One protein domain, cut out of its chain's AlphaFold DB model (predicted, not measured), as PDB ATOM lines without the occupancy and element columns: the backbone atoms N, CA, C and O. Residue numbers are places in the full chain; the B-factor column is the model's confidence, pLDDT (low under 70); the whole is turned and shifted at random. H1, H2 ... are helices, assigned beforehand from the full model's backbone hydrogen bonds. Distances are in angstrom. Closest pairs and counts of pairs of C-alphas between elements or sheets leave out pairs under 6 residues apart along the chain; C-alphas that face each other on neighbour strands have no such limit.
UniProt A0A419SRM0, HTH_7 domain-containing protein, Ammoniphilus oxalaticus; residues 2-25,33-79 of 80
ATOM      1  N   GLU A   2      40.208 -71.386 -37.033       73.12
ATOM      2  CA  GLU A   2      40.414 -70.320 -36.024       73.12
ATOM      3  C   GLU A   2      41.424 -69.220 -36.398       73.12
ATOM      4  O   GLU A   2      41.242 -68.057 -36.039       73.12
ATOM      5  N   LEU A   3      42.498 -69.571 -37.110       78.44
ATOM      6  CA  LEU A   3      43.568 -68.624 -37.437       78.44
ATOM      7  C   LEU A   3      43.101 -67.535 -38.419       78.44
ATOM      8  O   LEU A   3      43.436 -66.363 -38.264       78.44
ATOM      9  N   GLN A   4      42.278 -67.922 -39.397       76.38
ATOM     10  CA  GLN A   4      41.715 -67.015 -40.401       76.38
ATOM     11  C   GLN A   4      40.747 -66.014 -39.756       76.38
ATOM     12  O   GLN A   4      40.801 -64.823 -40.053       76.38
ATOM     13  N   SER A   5      39.933 -66.470 -38.800       74.38
ATOM     14  CA  SER A   5      39.005 -65.618 -38.049       74.38
ATOM     15  C   SER A   5      39.733 -64.583 -37.184       74.38
ATOM     16  O   SER A   5      39.330 -63.419 -37.131       74.38
ATOM     17  N   LYS A   6      40.841 -64.978 -36.537       74.12
ATOM     18  CA  LYS A   6      41.683 -64.059 -35.749       74.12
ATOM     19  C   LYS A   6      42.306 -62.970 -36.622       74.12
ATOM     20  O   LYS A   6      42.300 -61.807 -36.219       74.12
ATOM     21  N   PHE A   7      42.782 -63.333 -37.813       78.38
ATOM     22  CA  PHE A   7      43.355 -62.385 -38.770       78.38
ATOM     23  C   PHE A   7      42.312 -61.380 -39.284       78.38
ATOM     24  O   PHE A   7      42.571 -60.177 -39.286       78.38
ATOM     25  N   LEU A   8      41.103 -61.849 -39.619       72.56
ATOM     26  CA  LEU A   8      39.996 -60.974 -40.022       72.56
ATOM     27  C   LEU A   8      39.647 -59.957 -38.924       72.56
ATOM     28  O   LEU A   8      39.499 -58.772 -39.209       72.56
ATOM     29  N   SER A   9      39.583 -60.402 -37.666       73.31
ATOM     30  CA  SER A   9      39.288 -59.539 -36.512       73.31
ATOM     31  C   SER A   9      40.374 -58.480 -36.264       73.31
ATOM     32  O   SER A   9      40.070 -57.315 -36.007       73.31
ATOM     33  N   HIS A  10      41.651 -58.849 -36.411       76.94
ATOM     34  CA  HIS A  10      42.769 -57.925 -36.196       76.94
ATOM     35  C   HIS A  10      42.979 -56.936 -37.353       76.94
ATOM     36  O   HIS A  10      43.579 -55.886 -37.153       76.94
ATOM     37  N   SER A  11      42.462 -57.198 -38.556       73.56
ATOM     38  CA  SER A  11      42.580 -56.255 -39.683       73.56
ATOM     39  C   SER A  11      42.041 -54.846 -39.349       73.56
ATOM     40  O   SER A  11      42.651 -53.832 -39.704       73.56
ATOM     41  N   SER A  12      40.967 -54.768 -38.560       71.06
ATOM     42  CA  SER A  12      40.390 -53.516 -38.053       71.06
ATOM     43  C   SER A  12      41.302 -52.791 -37.058       71.06
ATOM     44  O   SER A  12      41.342 -51.564 -37.032       71.06
ATOM     45  N   THR A  13      42.073 -53.516 -36.242       77.69
ATOM     46  CA  THR A  13      43.015 -52.884 -35.305       77.69
ATOM     47  C   THR A  13      44.249 -52.369 -36.036       77.69
ATOM     48  O   THR A  13      44.697 -51.261 -35.748       77.69
ATOM     49  N   PHE A  14      44.745 -53.103 -37.035       80.62
ATOM     50  CA  PHE A  14      45.871 -52.672 -37.864       80.62
ATOM     51  C   PHE A  14      45.545 -51.429 -38.697       80.62
ATOM     52  O   PHE A  14      46.352 -50.504 -38.761       80.62
ATOM     53  N   THR A  15      44.346 -51.353 -39.280       75.94
ATOM     54  CA  THR A  15      43.895 -50.163 -40.027       75.94
ATOM     55  C   THR A  15      43.729 -48.938 -39.126       75.94
ATOM     56  O   THR A  15      44.164 -47.845 -39.494       75.94
ATOM     57  N   LEU A  16      43.184 -49.107 -37.915       77.00
ATOM     58  CA  LEU A  16      43.124 -48.038 -36.911       77.00
ATOM     59  C   LEU A  16      44.525 -47.606 -36.454       77.00
ATOM     60  O   LEU A  16      44.794 -46.413 -36.337       77.00
ATOM     61  N   GLN A  17      45.445 -48.545 -36.229       79.56
ATOM     62  CA  GLN A  17      46.828 -48.226 -35.866       79.56
ATOM     63  C   GLN A  17      47.549 -47.464 -36.985       79.56
ATOM     64  O   GLN A  17      48.197 -46.456 -36.702       79.56
ATOM     65  N   ALA A  18      47.379 -47.873 -38.243       81.12
ATOM     66  CA  ALA A  18      47.937 -47.175 -39.399       81.12
ATOM     67  C   ALA A  18      47.365 -45.752 -39.543       81.12
ATOM     68  O   ALA A  18      48.118 -44.798 -39.728       81.12
ATOM     69  N   ALA A  19      46.050 -45.574 -39.370       77.00
ATOM     70  CA  ALA A  19      45.417 -44.252 -39.392       77.00
ATOM     71  C   ALA A  19      45.916 -43.342 -38.254       77.00
ATOM     72  O   ALA A  19      46.118 -42.144 -38.461       77.00
ATOM     73  N   LYS A  20      46.168 -43.914 -37.067       74.38
ATOM     74  CA  LYS A  20      46.753 -43.199 -35.924       74.38
ATOM     75  C   LYS A  20      48.185 -42.744 -36.224       74.38
ATOM     76  O   LYS A  20      48.529 -41.611 -35.908       74.38
ATOM     77  N   GLN A  21      48.999 -43.602 -36.844       78.44
ATOM     78  CA  GLN A  21      50.377 -43.278 -37.245       78.44
ATOM     79  C   GLN A  21      50.435 -42.174 -38.309       78.44
ATOM     80  O   GLN A  21      51.357 -41.368 -38.299       78.44
ATOM     81  N   GLN A  22      49.423 -42.082 -39.173       79.81
ATOM     82  CA  GLN A  22      49.272 -41.002 -40.157       79.81
ATOM     83  C   GLN A  22      48.776 -39.675 -39.548       79.81
ATOM     84  O   GLN A  22      48.491 -38.730 -40.280       79.81
ATOM     85  N   GLY A  23      48.626 -39.591 -38.220       71.38
ATOM     86  CA  GLY A  23      48.186 -38.377 -37.528       71.38
ATOM     87  C   GLY A  23      46.693 -38.074 -37.677       71.38
ATOM     88  O   GLY A  23      46.237 -37.002 -37.283       71.38
ATOM     89  N   LYS A  24      45.900 -39.003 -38.226       72.00
ATOM     90  CA  LYS A  24      44.456 -38.813 -38.352       72.00
ATOM     91  C   LYS A  24      43.811 -38.976 -36.978       72.00
ATOM     92  O   LYS A  24      43.977 -40.005 -36.325       72.00
ATOM     93  N   SER A  25      43.062 -37.968 -36.531       69.31
ATOM     94  CA  SER A  25      42.335 -38.047 -35.264       69.31
ATOM     95  C   SER A  25      41.250 -39.120 -35.361       69.31
ATOM     96  O   SER A  25      40.262 -38.955 -36.078       69.31
ATOM     97  N   ASP A  33      37.207 -24.945 -33.243       79.31
ATOM     98  CA  ASP A  33      37.770 -23.973 -32.304       79.31
ATOM     99  C   ASP A  33      37.128 -22.583 -32.467       79.31
ATOM    100  O   ASP A  33      36.837 -21.922 -31.470       79.31
ATOM    101  N   ASP A  34      36.750 -22.198 -33.690       88.19
ATOM    102  CA  ASP A  34      36.079 -20.919 -33.982       88.19
ATOM    103  C   ASP A  34      34.766 -20.740 -33.201       88.19
ATOM    104  O   ASP A  34      34.470 -19.672 -32.658       88.19
ATOM    105  N   ASN A  35      33.970 -21.810 -33.103       90.50
ATOM    106  CA  ASN A  35      32.695 -21.776 -32.389       90.50
ATOM    107  C   ASN A  35      32.901 -21.687 -30.874       90.50
ATOM    108  O   ASN A  35      32.098 -21.058 -30.184       90.50
ATOM    109  N   LEU A  36      33.979 -22.284 -30.357       90.81
ATOM    110  CA  LEU A  36      34.361 -22.148 -28.954       90.81
ATOM    111  C   LEU A  36      34.810 -20.721 -28.643       90.81
ATOM    112  O   LEU A  36      34.310 -20.135 -27.685       90.81
ATOM    113  N   GLN A  37      35.665 -20.127 -29.479       92.50
ATOM    114  CA  GLN A  37      36.120 -18.749 -29.295       92.50
ATOM    115  C   GLN A  37      34.949 -17.761 -29.300       92.50
ATOM    116  O   GLN A  37      34.839 -16.918 -28.405       92.50
ATOM    117  N   ARG A  38      34.025 -17.907 -30.255       94.81
ATOM    118  CA  ARG A  38      32.802 -17.098 -30.301       94.81
ATOM    119  C   ARG A  38      31.935 -17.296 -29.057       94.81
ATOM    120  O   ARG A  38      31.419 -16.322 -28.512       94.81
ATOM    121  N   ALA A  39      31.794 -18.534 -28.581       95.38
ATOM    122  CA  ALA A  39      31.032 -18.826 -27.368       95.38
ATOM    123  C   ALA A  39      31.658 -18.174 -26.124       95.38
ATOM    124  O   ALA A  39      30.921 -17.636 -25.297       95.38
ATOM    125  N   PHE A  40      32.992 -18.152 -26.013       94.56
ATOM    126  CA  PHE A  40      33.684 -17.446 -24.930       94.56
ATOM    127  C   PHE A  40      33.448 -15.942 -24.997       94.56
ATOM    128  O   PHE A  40      33.043 -15.365 -23.997       94.56
ATOM    129  N   GLN A  41      33.588 -15.318 -26.170       95.50
ATOM    130  CA  GLN A  41      33.326 -13.883 -26.332       95.50
ATOM    131  C   GLN A  41      31.896 -13.510 -25.918       95.50
ATOM    132  O   GLN A  41      31.683 -12.543 -25.184       95.50
ATOM    133  N   MET A  42      30.903 -14.297 -26.344       96.50
ATOM    134  CA  MET A  42      29.511 -14.072 -25.956       96.50
ATOM    135  C   MET A  42      29.306 -14.261 -24.446       96.50
ATOM    136  O   MET A  42      28.639 -13.436 -23.819       96.50
ATOM    137  N   TYR A  43      29.907 -15.293 -23.849       96.25
ATOM    138  CA  TYR A  43      29.823 -15.561 -22.411       96.25
ATOM    139  C   TYR A  43      30.519 -14.494 -21.552       96.25
ATOM    140  O   TYR A  43      29.989 -14.089 -20.514       96.25
ATOM    141  N   ASP A  44      31.694 -14.031 -21.978       94.31
ATOM    142  CA  ASP A  44      32.496 -13.021 -21.288       94.31
ATOM    143  C   ASP A  44      31.832 -11.637 -21.388       94.31
ATOM    144  O   ASP A  44      31.891 -10.862 -20.438       94.31
ATOM    145  N   SER A  45      31.088 -11.360 -22.469       95.94
ATOM    146  CA  SER A  45      30.321 -10.112 -22.614       95.94
ATOM    147  C   SER A  45      29.177  -9.946 -21.604       95.94
ATOM    148  O   SER A  45      28.690  -8.832 -21.434       95.94
ATOM    149  N   LYS A  46      28.708 -11.040 -20.977       94.44
ATOM    150  CA  LYS A  46      27.546 -11.095 -20.059       94.44
ATOM    151  C   LYS A  46      26.228 -10.528 -20.617       94.44
ATOM    152  O   LYS A  46      25.283 -10.331 -19.862       94.44
ATOM    153  N   LYS A  47      26.140 -10.308 -21.934       96.81
ATOM    154  CA  LYS A  47      24.952  -9.766 -22.623       96.81
ATOM    155  C   LYS A  47      23.987 -10.835 -23.133       96.81
ATOM    156  O   LYS A  47      22.847 -10.514 -23.444       96.81
ATOM    157  N   TYR A  48      24.445 -12.079 -23.240       96.12
ATOM    158  CA  TYR A  48      23.701 -13.179 -23.846       96.12
ATOM    159  C   TYR A  48      23.417 -14.272 -22.825       96.12
ATOM    160  O   TYR A  48      24.249 -14.560 -21.957       96.12
ATOM    161  N   THR A  49      22.261 -14.918 -22.949       96.38
ATOM    162  CA  THR A  49      21.944 -16.081 -22.125       96.38
ATOM    163  C   THR A  49      22.678 -17.321 -22.638       96.38
ATOM    164  O   THR A  49      23.134 -17.392 -23.781       96.38
ATOM    165  N   LEU A  50      22.767 -18.356 -21.801       94.69
ATOM    166  CA  LEU A  50      23.339 -19.647 -22.209       94.69
ATOM    167  C   LEU A  50      22.552 -20.306 -23.351       94.69
ATOM    168  O   LEU A  50      23.117 -21.108 -24.092       94.69
ATOM    169  N   TYR A  51      21.261 -19.989 -23.472       96.62
ATOM    170  CA  TYR A  51      20.434 -20.450 -24.577       96.62
ATOM    171  C   TYR A  51      20.843 -19.754 -25.880       96.62
ATOM    172  O   TYR A  51      21.167 -20.439 -26.845       96.62
ATOM    173  N   ASP A  52      20.974 -18.426 -25.871       96.38
ATOM    174  CA  ASP A  52      21.389 -17.650 -27.051       96.38
ATOM    175  C   ASP A  52      22.779 -18.066 -27.548       96.38
ATOM    176  O   ASP A  52      23.013 -18.210 -28.747       96.38
ATOM    177  N   ILE A  53      23.707 -18.319 -26.618       96.12
ATOM    178  CA  ILE A  53      25.053 -18.809 -26.939       96.12
ATOM    179  C   ILE A  53      24.974 -20.176 -27.622       96.12
ATOM    180  O   ILE A  53      25.664 -20.410 -28.617       96.12
ATOM    181  N   LYS A  54      24.132 -21.083 -27.113       95.44
ATOM    182  CA  LYS A  54      23.941 -22.411 -27.699       95.44
ATOM    183  C   LYS A  54      23.359 -22.318 -29.107       95.44
ATOM    184  O   LYS A  54      23.870 -23.002 -29.989       95.44
ATOM    185  N   GLU A  55      22.344 -21.490 -29.325       96.75
ATOM    186  CA  GLU A  55      21.723 -21.329 -30.645       96.75
ATOM    187  C   GLU A  55      22.690 -20.689 -31.654       96.75
ATOM    188  O   GLU A  55      22.771 -21.126 -32.797       96.75
ATOM    189  N   ALA A  56      23.506 -19.721 -31.224       94.62
ATOM    190  CA  ALA A  56      24.447 -19.033 -32.107       94.62
ATOM    191  C   ALA A  56      25.708 -19.847 -32.457       94.62
ATOM    192  O   ALA A  56      26.293 -19.641 -33.519       94.62
ATOM    193  N   THR A  57      26.172 -20.724 -31.558       94.31
ATOM    194  CA  THR A  57      27.485 -21.403 -31.680       94.31
ATOM    195  C   THR A  57      27.395 -22.929 -31.731       94.31
ATOM    196  O   THR A  57      28.382 -23.615 -31.999       94.31
ATOM    197  N   GLY A  58      26.234 -23.502 -31.412       93.50
ATOM    198  CA  GLY A  58      26.056 -24.943 -31.244       93.50
ATOM    199  C   GLY A  58      26.804 -25.533 -30.038       93.50
ATOM    200  O   GLY A  58      26.894 -26.762 -29.911       93.50
ATOM    201  N   ILE A  59      27.381 -24.711 -29.153       93.25
ATOM    202  CA  ILE A  59      28.075 -25.163 -27.940       93.25
ATOM    203  C   ILE A  59      27.057 -25.359 -26.810       93.25
ATOM    204  O   ILE A  59      26.302 -24.458 -26.459       93.25
ATOM    205  N   SER A  60      27.029 -26.551 -26.205       93.94
ATOM    206  CA  SER A  60      26.170 -26.803 -25.043       93.94
ATOM    207  C   SER A  60      26.724 -26.129 -23.788       93.94
ATOM    208  O   SER A  60      27.937 -25.992 -23.642       93.94
ATOM    209  N   LYS A  61      25.849 -25.837 -22.818       94.62
ATOM    210  CA  LYS A  61      26.227 -25.358 -21.475       94.62
ATOM    211  C   LYS A  61      27.341 -26.202 -20.838       94.62
ATOM    212  O   LYS A  61      28.324 -25.658 -20.354       94.62
ATOM    213  N   SER A  62      27.206 -27.529 -20.887       94.31
ATOM    214  CA  SER A  62      28.207 -28.462 -20.351       94.31
ATOM    215  C   SER A  62      29.559 -28.350 -21.052       94.31
ATOM    216  O   SER A  62      30.597 -28.393 -20.401       94.31
ATOM    217  N   THR A  63      29.552 -28.176 -22.376       92.75
ATOM    218  CA  THR A  63      30.786 -28.002 -23.141       92.75
ATOM    219  C   THR A  63      31.435 -26.670 -22.789       92.75
ATOM    220  O   THR A  63      32.619 -26.655 -22.482       92.75
ATOM    221  N   LEU A  64      30.664 -25.579 -22.774       93.69
ATOM    222  CA  LEU A  64      31.160 -24.243 -22.445       93.69
ATOM    223  C   LEU A  64      31.841 -24.218 -21.071       93.69
ATOM    224  O   LEU A  64      32.974 -23.760 -20.970       93.69
ATOM    225  N   TYR A  65      31.198 -24.760 -20.033       95.00
ATOM    226  CA  TYR A  65      31.787 -24.766 -18.692       95.00
ATOM    227  C   TYR A  65      33.029 -25.628 -18.571       95.00
ATOM    228  O   TYR A  65      33.969 -25.196 -17.918       95.00
ATOM    229  N   ARG A  66      33.071 -26.793 -19.227       93.06
ATOM    230  CA  ARG A  66      34.280 -27.625 -19.225       93.06
ATOM    231  C   ARG A  66      35.492 -26.834 -19.717       93.06
ATOM    232  O   ARG A  66      36.534 -26.863 -19.085       93.06
ATOM    233  N   TYR A  67      35.338 -26.098 -20.816       92.06
ATOM    234  CA  TYR A  67      36.442 -25.296 -21.337       92.06
ATOM    235  C   TYR A  67      36.745 -24.044 -20.504       92.06
ATOM    236  O   TYR A  67      37.887 -23.600 -20.484       92.06
ATOM    237  N   LEU A  68      35.750 -23.454 -19.836       91.81
ATOM    238  CA  LEU A  68      35.988 -22.331 -18.923       91.81
ATOM    239  C   LEU A  68      36.761 -22.767 -17.672       91.81
ATOM    240  O   LEU A  68      37.601 -22.011 -17.200       91.81
ATOM    241  N   ASP A  69      36.492 -23.972 -17.171       92.44
ATOM    242  CA  ASP A  69      37.224 -24.580 -16.058       92.44
ATOM    243  C   ASP A  69      38.671 -24.905 -16.459       92.44
ATOM    244  O   ASP A  69      39.612 -24.492 -15.785       92.44
ATOM    245  N   ASP A  70      38.860 -25.515 -17.639       89.50
ATOM    246  CA  ASP A  70      40.190 -25.729 -18.227       89.50
ATOM    247  C   ASP A  70      40.969 -24.403 -18.360       89.50
ATOM    248  O   ASP A  70      42.142 -24.342 -17.993       89.50
ATOM    249  N   ARG A  71      40.305 -23.325 -18.817       87.31
ATOM    250  CA  ARG A  71      40.883 -21.970 -18.913       87.31
ATOM    251  C   ARG A  71      41.270 -21.410 -17.543       87.31
ATOM    252  O   ARG A  71      42.317 -20.782 -17.414       87.31
ATOM    253  N   ALA A  72      40.421 -21.590 -16.532       87.38
ATOM    254  CA  ALA A  72      40.680 -21.097 -15.181       87.38
ATOM    255  C   ALA A  72      41.891 -21.795 -14.546       87.38
ATOM    256  O   ALA A  72      42.715 -21.131 -13.923       87.38
ATOM    257  N   ARG A  73      42.038 -23.104 -14.775       88.75
ATOM    258  CA  ARG A  73      43.180 -23.889 -14.292       88.75
ATOM    259  C   ARG A  73      44.504 -23.471 -14.938       88.75
ATOM    260  O   ARG A  73      45.489 -23.310 -14.226       88.75
ATOM    261  N   SER A  74      44.527 -23.210 -16.247       82.56
ATOM    262  CA  SER A  74      45.744 -22.701 -16.902       82.56
ATOM    263  C   SER A  74      46.160 -21.320 -16.383       82.56
ATOM    264  O   SER A  74      47.341 -21.051 -16.232       82.56
ATOM    265  N   LEU A  75      45.195 -20.456 -16.041       78.00
ATOM    266  CA  LEU A  75      45.479 -19.131 -15.477       78.00
ATOM    267  C   LEU A  75      46.073 -19.206 -14.064       78.00
ATOM    268  O   LEU A  75      46.874 -18.350 -13.708       78.00
ATOM    269  N   SER A  76      45.698 -20.193 -13.244       80.12
ATOM    270  CA  SER A  76      46.319 -20.365 -11.923       80.12
ATOM    271  C   SER A  76      47.766 -20.848 -12.008       80.12
ATOM    272  O   SER A  76      48.577 -20.415 -11.202       80.12
ATOM    273  N   GLU A  77      48.090 -21.686 -12.996       77.50
ATOM    274  CA  GLU A  77      49.432 -22.258 -13.190       77.50
ATOM    275  C   GLU A  77      50.456 -21.222 -13.703       77.50
ATOM    276  O   GLU A  77      51.651 -21.405 -13.521       77.50
ATOM    277  N   GLU A  78      50.008 -20.123 -14.323       72.38
ATOM    278  CA  GLU A  78      50.882 -19.030 -14.793       72.38
ATOM    279  C   GLU A  78      51.193 -17.973 -13.716       72.38
ATOM    280  O   GLU A  78      52.082 -17.144 -13.907       72.38
ATOM    281  N   ASN A  79      50.448 -17.964 -12.605       67.56
ATOM    282  CA  ASN A  79      50.601 -16.985 -11.521       67.56
ATOM    283  C   ASN A  79      51.401 -17.527 -10.318       67.56
ATOM    284  O   ASN A  79      51.425 -16.885  -9.266       67.56
TER     285      ASN A  79
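What this domain is: This is residues 2 to 25 and 33 to 79 of the 80 residues of the protein "HTH_7 domain-containing protein" of Ammoniphilus oxalaticus (UniProt A0A419SRM0). What shape? A lone helix, H1, precedes a hairpin, H2 and H3, crossed by H4. What is printed? The all-helix printed part has 71 residues and is extended, with radius of gyration of the C-alphas 20.8 A and spans 63 by 35 by 20 A.

How they stand to each other: What touches? H1, residues 2 to 21, touches no helix. H2, residues 33 to 44, touches H3, residues 50 to 57, in a hairpin, closest C-alphas Asn 35 and Thr 57, 5.3 A. H4, residues 61 to 77, only just touches H2, with 3 C-alpha pairs within 8 A, Ala 39 and Leu 64 closest. Do backbones pair? Each O i to N i+4 pair in H2, H3 and H4 is within hydrogen-bond range, 14 of 16 in H1.

Where its parts are: Where is H1? C-alpha 2 is at (40.414, -70.320, -36.024), and H1 measures 28.8 A. And H4? H4, 24.8 A long, ends at (49.432, -22.258, -13.190).

The domain as a whole: What is missing? Residues 26 to 32 are cut out, a 15.1 A gap. Is confidence low? Residues 25 and 79 are under pLDDT 70.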